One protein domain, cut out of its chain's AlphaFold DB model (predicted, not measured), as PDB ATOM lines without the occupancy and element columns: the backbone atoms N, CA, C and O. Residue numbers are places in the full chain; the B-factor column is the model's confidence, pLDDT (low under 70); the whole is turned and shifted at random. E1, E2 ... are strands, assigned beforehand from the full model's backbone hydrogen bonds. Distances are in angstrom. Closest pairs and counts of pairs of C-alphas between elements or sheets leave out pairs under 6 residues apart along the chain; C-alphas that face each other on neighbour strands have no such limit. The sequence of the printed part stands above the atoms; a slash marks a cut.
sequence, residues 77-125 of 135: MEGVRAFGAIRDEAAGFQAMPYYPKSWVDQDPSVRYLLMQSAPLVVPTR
ATOM      1  N   MET A  77      99.447 104.970 122.036       88.56
ATOM      2  CA  MET A  77     100.124 106.270 122.149       88.56
ATOM      3  C   MET A  77      99.581 107.119 123.314       88.56
ATOM      4  O   MET A  77     100.309 107.981 123.809       88.56
ATOM      5  N   GLU A  78      98.335 106.866 123.750       88.19
ATOM      6  CA  GLU A  78      97.706 107.447 124.955       88.19
ATOM      7  C   GLU A  78      97.871 108.981 125.050       88.19
ATOM      8  O   GLU A  78      98.140 109.538 126.114       88.19
ATOM      9  N   GLY A  79      97.766 109.687 123.919       89.38
ATOM     10  CA  GLY A  79      97.964 111.135 123.867       89.38
ATOM     11  C   GLY A  79      96.892 111.914 124.633       89.38
ATOM     12  O   GLY A  79      95.719 111.542 124.643       89.38
ATOM     13  N   VAL A  80      97.290 113.034 125.235       92.56
ATOM     14  CA  VAL A  80      96.391 113.957 125.940       92.56
ATOM     15  C   VAL A  80      96.481 115.335 125.298       92.56
ATOM     16  O   VAL A  80      97.564 115.810 124.953       92.56
ATOM     17  N   ARG A  81      95.341 116.013 125.156       93.50
ATOM     18  CA  ARG A  81      95.309 117.440 124.826       93.50
ATOM     19  C   ARG A  81      95.302 118.238 126.126       93.50
ATOM     20  O   ARG A  81      94.283 118.302 126.808       93.50
ATOM     21  N   ALA A  82      96.450 118.804 126.476       94.94
ATOM     22  CA  ALA A  82      96.592 119.678 127.628       94.94
ATOM     23  C   ALA A  82      96.146 121.103 127.272       94.94
ATOM     24  O   ALA A  82      96.333 121.559 126.142       94.94
ATOM     25  N   PHE A  83      95.574 121.810 128.244       96.56
ATOM     26  CA  PHE A  83      95.177 123.207 128.098       96.56
ATOM     27  C   PHE A  83      95.797 124.034 129.215       96.56
ATOM     28  O   PHE A  83      95.625 123.729 130.395       96.56
ATOM     29  N   GLY A  84      96.543 125.064 128.829       95.31
ATOM     30  CA  GLY A  84      97.104 126.032 129.757       95.31
ATOM     31  C   GLY A  84      96.051 126.995 130.306       95.31
ATOM     32  O   GLY A  84      94.936 127.100 129.795       95.31
ATOM     33  N   ALA A  85      96.441 127.731 131.345       96.31
ATOM     34  CA  ALA A  85      95.650 128.832 131.877       96.31
ATOM     35  C   ALA A  85      95.485 129.954 130.840       96.31
ATOM     36  O   ALA A  85      96.452 130.361 130.188       96.31
ATOM     37  N   ILE A  86      94.267 130.482 130.723       96.19
ATOM     38  CA  ILE A  86      93.971 131.636 129.875       96.19
ATOM     39  C   ILE A  86      94.488 132.901 130.558       96.19
ATOM     40  O   ILE A  86      94.120 133.205 131.687       96.19
ATOM     41  N   ARG A  87      95.348 133.658 129.873       93.50
ATOM     42  CA  ARG A  87      95.948 134.894 130.402       93.50
ATOM     43  C   ARG A  87      95.031 136.106 130.201       93.50
ATOM     44  O   ARG A  87      95.442 137.102 129.616       93.50
ATOM     45  N   ASP A  88      93.794 135.998 130.671       91.12
ATOM     46  CA  ASP A  88      92.814 137.088 130.705       91.12
ATOM     47  C   ASP A  88      92.255 137.199 132.128       91.12
ATOM     48  O   ASP A  88      91.858 136.201 132.733       91.12
ATOM     49  N   GLU A  89      92.248 138.412 132.673       92.19
ATOM     50  CA  GLU A  89      91.764 138.686 134.028       92.19
ATOM     51  C   GLU A  89      90.284 138.312 134.190       92.19
ATOM     52  O   GLU A  89      89.902 137.729 135.203       92.19
ATOM     53  N   ALA A  90      89.457 138.549 133.164       91.19
ATOM     54  CA  ALA A  90      88.035 138.206 133.187       91.19
ATOM     55  C   ALA A  90      87.790 136.688 133.120       91.19
ATOM     56  O   ALA A  90      86.698 136.225 133.451       91.19
ATOM     57  N   ALA A  91      88.795 135.908 132.712       89.56
ATOM     58  CA  ALA A  91      88.787 134.450 132.798       89.56
ATOM     59  C   ALA A  91      89.280 133.934 134.165       89.56
ATOM     60  O   ALA A  91      89.295 132.725 134.397       89.56
ATOM     61  N   GLY A  92      89.736 134.819 135.061       93.38
ATOM     62  CA  GLY A  92      90.270 134.450 136.374       93.38
ATOM     63  C   GLY A  92      91.518 133.567 136.305       93.38
ATOM     64  O   GLY A  92      91.761 132.789 137.224       93.38
ATOM     65  N   PHE A  93      92.280 133.639 135.207       92.69
ATOM     66  CA  PHE A  93      93.460 132.801 134.958       92.69
ATOM     67  C   PHE A  93      93.202 131.287 135.020       92.69
ATOM     68  O   PHE A  93      94.083 130.503 135.376       92.69
ATOM     69  N   GLN A  94      91.992 130.851 134.665       92.94
ATOM     70  CA  GLN A  94      91.624 129.438 134.685       92.94
ATOM     71  C   GLN A  94      92.056 128.711 133.403       92.94
ATOM     72  O   GLN A  94      92.109 129.289 132.316       92.94
ATOM     73  N   ALA A  95      92.367 127.419 133.528       94.12
ATOM     74  CA  ALA A  95      92.620 126.549 132.383       94.12
ATOM     75  C   ALA A  95      91.290 126.097 131.773       94.12
ATOM     76  O   ALA A  95      90.490 125.435 132.432       94.12
ATOM     77  N   MET A  96      91.057 126.463 130.514       93.62
ATOM     78  CA  MET A  96      89.840 126.123 129.782       93.62
ATOM     79  C   MET A  96      90.169 125.782 128.324       93.62
ATOM     80  O   MET A  96      91.109 126.356 127.768       93.62
ATOM     81  N   PRO A  97      89.394 124.895 127.669       94.00
ATOM     82  CA  PRO A  97      89.607 124.576 126.261       94.00
ATOM     83  C   PRO A  97      89.447 125.778 125.331       94.00
ATOM     84  O   PRO A  97      90.258 125.972 124.427       94.00
ATOM     85  N   TYR A  98      88.415 126.586 125.565       95.38
ATOM     86  CA  TYR A  98      88.101 127.789 124.804       95.38
ATOM     87  C   TYR A  98      87.468 128.813 125.745       95.38
ATOM     88  O   TYR A  98      86.580 128.462 126.522       95.38
ATOM     89  N   TYR A  99      87.899 130.066 125.654       96.06
ATOM     90  CA  TYR A  99      87.317 131.187 126.384       96.06
ATOM     91  C   TYR A  99      86.834 132.252 125.388       96.06
ATOM     92  O   TYR A  99      87.660 132.976 124.822       96.06
ATOM     93  N   PRO A 100      85.518 132.317 125.108       95.69
ATOM     94  CA  PRO A 100      84.940 133.363 124.280       95.69
ATOM     95  C   PRO A 100      84.677 134.629 125.106       95.69
ATOM     96  O   PRO A 100      84.100 134.575 126.192       95.69
ATOM     97  N   LYS A 101      85.039 135.786 124.558       93.75
ATOM     98  CA  LYS A 101      84.822 137.110 125.144       93.75
ATOM     99  C   LYS A 101      84.260 138.045 124.083       93.75
ATOM    100  O   LYS A 101      84.726 138.058 122.946       93.75
ATOM    101  N   SER A 102      83.258 138.838 124.456       95.06
ATOM    102  CA  SER A 102      82.690 139.866 123.583       95.06
ATOM    103  C   SER A 102      82.571 141.185 124.328       95.06
ATOM    104  O   SER A 102      82.148 141.195 125.485       95.06
ATOM    105  N   TRP A 103      82.911 142.289 123.674       93.69
ATOM    106  CA  TRP A 103      82.748 143.632 124.230       93.69
ATOM    107  C   TRP A 103      82.414 144.627 123.123       93.69
ATOM    108  O   TRP A 103      82.685 144.377 121.948       93.69
ATOM    109  N   VAL A 104      81.757 145.723 123.498       94.12
ATOM    110  CA  VAL A 104      81.503 146.855 122.599       94.12
ATOM    111  C   VAL A 104      82.564 147.896 122.878       94.12
ATOM    112  O   VAL A 104      82.748 148.267 124.037       94.12
ATOM    113  N   ASP A 105      83.232 148.356 121.832       94.19
ATOM    114  CA  ASP A 105      83.946 149.625 121.865       94.19
ATOM    115  C   ASP A 105      83.000 150.717 121.366       94.19
ATOM    116  O   ASP A 105      82.184 150.440 120.488       94.19
ATOM    117  N   GLN A 106      83.016 151.902 121.976       87.81
ATOM    118  CA  GLN A 106      82.008 152.939 121.706       87.81
ATOM    119  C   GLN A 106      82.450 153.966 120.659       87.81
ATOM    120  O   GLN A 106      81.581 154.620 120.080       87.81
ATOM    121  N   ASP A 107      83.751 154.089 120.376       83.62
ATOM    122  CA  ASP A 107      84.282 155.118 119.474       83.62
ATOM    123  C   ASP A 107      85.401 154.576 118.557       83.62
ATOM    124  O   ASP A 107      86.577 154.629 118.920       83.62
ATOM    125  N   PRO A 108      85.072 154.042 117.361       83.62
ATOM    126  CA  PRO A 108      83.740 153.871 116.769       83.62
ATOM    127  C   PRO A 108      82.955 152.709 117.396       83.62
ATOM    128  O   PRO A 108      83.536 151.743 117.881       83.62
ATOM    129  N   SER A 109      81.619 152.763 117.330       88.81
ATOM    130  CA  SER A 109      80.765 151.709 117.891       88.81
ATOM    131  C   SER A 109      80.907 150.387 117.129       88.81
ATOM    132  O   SER A 109      80.311 150.206 116.064       88.81
ATOM    133  N   VAL A 110      81.697 149.457 117.668       94.25
ATOM    134  CA  VAL A 110      81.929 148.124 117.091       94.25
ATOM    135  C   VAL A 110      81.916 147.042 118.169       94.25
ATOM    136  O   VAL A 110      82.314 147.251 119.315       94.25
ATOM    137  N   ARG A 111      81.441 145.846 117.810       92.94
ATOM    138  CA  ARG A 111      81.475 144.663 118.677       92.94
ATOM    139  C   ARG A 111      82.710 143.839 118.341       92.94
ATOM    140  O   ARG A 111      82.818 143.328 117.230       92.94
ATOM    141  N   TYR A 112      83.572 143.632 119.325       94.25
ATOM    142  CA  TYR A 112      84.669 142.681 119.226       94.25
ATOM    143  C   TYR A 112      84.246 141.314 119.755       94.25
ATOM    144  O   TYR A 112      83.502 141.200 120.734       94.25
ATOM    145  N   LEU A 113      84.742 140.275 119.089       95.06
ATOM    146  CA  LEU A 113      84.643 138.879 119.492       95.06
ATOM    147  C   LEU A 113      86.060 138.317 119.539       95.06
ATOM    148  O   LEU A 113      86.788 138.378 118.551       95.06
ATOM    149  N   LEU A 114      86.444 137.776 120.688       94.06
ATOM    150  CA  LEU A 114      87.744 137.161 120.911       94.06
ATOM    151  C   LEU A 114      87.537 135.752 121.448       94.06
ATOM    152  O   LEU A 114      86.775 135.552 122.390       94.06
ATOM    153  N   MET A 115      88.242 134.781 120.878       95.06
ATOM    154  CA  MET A 115      88.318 133.429 121.418       95.06
ATOM    155  C   MET A 115      89.765 133.134 121.791       95.06
ATOM    156  O   MET A 115      90.647 133.162 120.938       95.06
ATOM    157  N   GLN A 116      90.003 132.856 123.068       95.00
ATOM    158  CA  GLN A 116      91.318 132.481 123.576       95.00
ATOM    159  C   GLN A 116      91.366 130.981 123.862       95.00
ATOM    160  O   GLN A 116      90.406 130.390 124.357       95.00
ATOM    161  N   SER A 117      92.499 130.360 123.552       95.50
ATOM    162  CA  SER A 117      92.804 128.967 123.876       95.50
ATOM    163  C   SER A 117      94.318 128.820 124.016       95.50
ATOM    164  O   SER A 117      95.069 129.507 123.326       95.50
ATOM    165  N   ALA A 118      94.768 127.924 124.895       96.31
ATOM    166  CA  ALA A 118      96.183 127.584 125.061       96.31
ATOM    167  C   ALA A 118      96.391 126.058 124.964       96.31
ATOM    168  O   ALA A 118      96.706 125.420 125.973       96.31
ATOM    169  N   PRO A 119      96.144 125.441 123.792       96.75
ATOM    170  CA  PRO A 119      96.214 123.995 123.635       96.75
ATOM    171  C   PRO A 119      97.651 123.511 123.397       96.75
ATOM    172  O   PRO A 119      98.408 124.125 122.650       96.75
ATOM    173  N   LEU A 120      97.988 122.348 123.955       95.50
ATOM    174  CA  LEU A 120      99.192 121.590 123.626       95.50
ATOM    175  C   LEU A 120      98.844 120.104 123.509       95.50
ATOM    176  O   LEU A 120      98.261 119.516 124.420       95.50
ATOM    177  N   VAL A 121      99.197 119.486 122.383       93.81
ATOM    178  CA  VAL A 121      99.045 118.037 122.202       93.81
ATOM    179  C   VAL A 121     100.271 117.345 122.785       93.81
ATOM    180  O   VAL A 121     101.392 117.629 122.374       93.81
ATOM    181  N   VAL A 122     100.056 116.442 123.743       93.56
ATOM    182  CA  VAL A 122     101.121 115.717 124.441       93.56
ATOM    183  C   VAL A 122     100.973 114.214 124.175       93.56
ATOM    184  O   VAL A 122     100.093 113.576 124.758       93.56
ATOM    185  N   PRO A 123     101.810 113.621 123.307       91.38
ATOM    186  CA  PRO A 123     101.900 112.168 123.188       91.38
ATOM    187  C   PRO A 123     102.580 111.592 124.439       91.38
ATOM    188  O   PRO A 123     103.731 111.916 124.723       91.38
ATOM    189  N   THR A 124     101.888 110.742 125.203       90.81
ATOM    190  CA  THR A 124     102.445 110.175 126.448       90.81
ATOM    191  C   THR A 124     103.433 109.047 126.163       90.81
ATOM    192  O   THR A 124     104.469 108.953 126.819       90.81
ATOM    193  N   ARG A 125     103.166 108.223 125.140       92.19
ATOM    194  CA  ARG A 125     104.082 107.179 124.660       92.19
ATOM    195  C   ARG A 125     104.524 107.459 123.231       92.19
ATOM    196  O   ARG A 125     104.033 106.853 122.285       92.19
TER     197      ARG A 125
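This is residues 77 to 125 of the 135 residues of the protein "Major capsid protein" of Methylothermaceae bacterium (UniProt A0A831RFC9). The domain is a long, thin two-stranded ribbon: E1 and E4 pair at one end, the hairpin E2 and E3 makes the other, and E3 runs on into E4. The looping link of residues 84 to 98 lies near mid-length, and the hairpin tip, residues 105 to 110, sticks out. The 49 printed residues have no named helix and four strands, E1 to E4, in two antiparallel sheets, E1 - E4 and E2 - E3; the class is all strand, with 24 residues in named elements, under half. It is extended, with radius of gyration of the C-alphas 15.2 A and spans of 52 by 18 by 9 A.

E1, residues 80 to 83, is antiparallel to E4, residues 119 to 122, at 151 degrees; N 82 and O 120, 2.8 A, are within hydrogen-bond range. E2, residues 99 to 106, and E3, residues 109 to 116, are antiparallel at 163 degrees, with N 101 and O 114 within range at 2.8 A. E1 and E3 are apart.

E1 begins at C-alpha 80 (96.391, 113.957, 125.940). E2 spans 22.9 A and E3 22.7 A; E1 spans 9.6 A and E4 9.7 A, ending at C-alpha 122 (101.121, 115.717, 124.441).

The C-alphas of Asp 107 and Arg 125, the two farthest apart, are 52.1 A apart. The printed part has no cut, the link E1 to E2 is long, and no printed residue is under 70 in pLDDT.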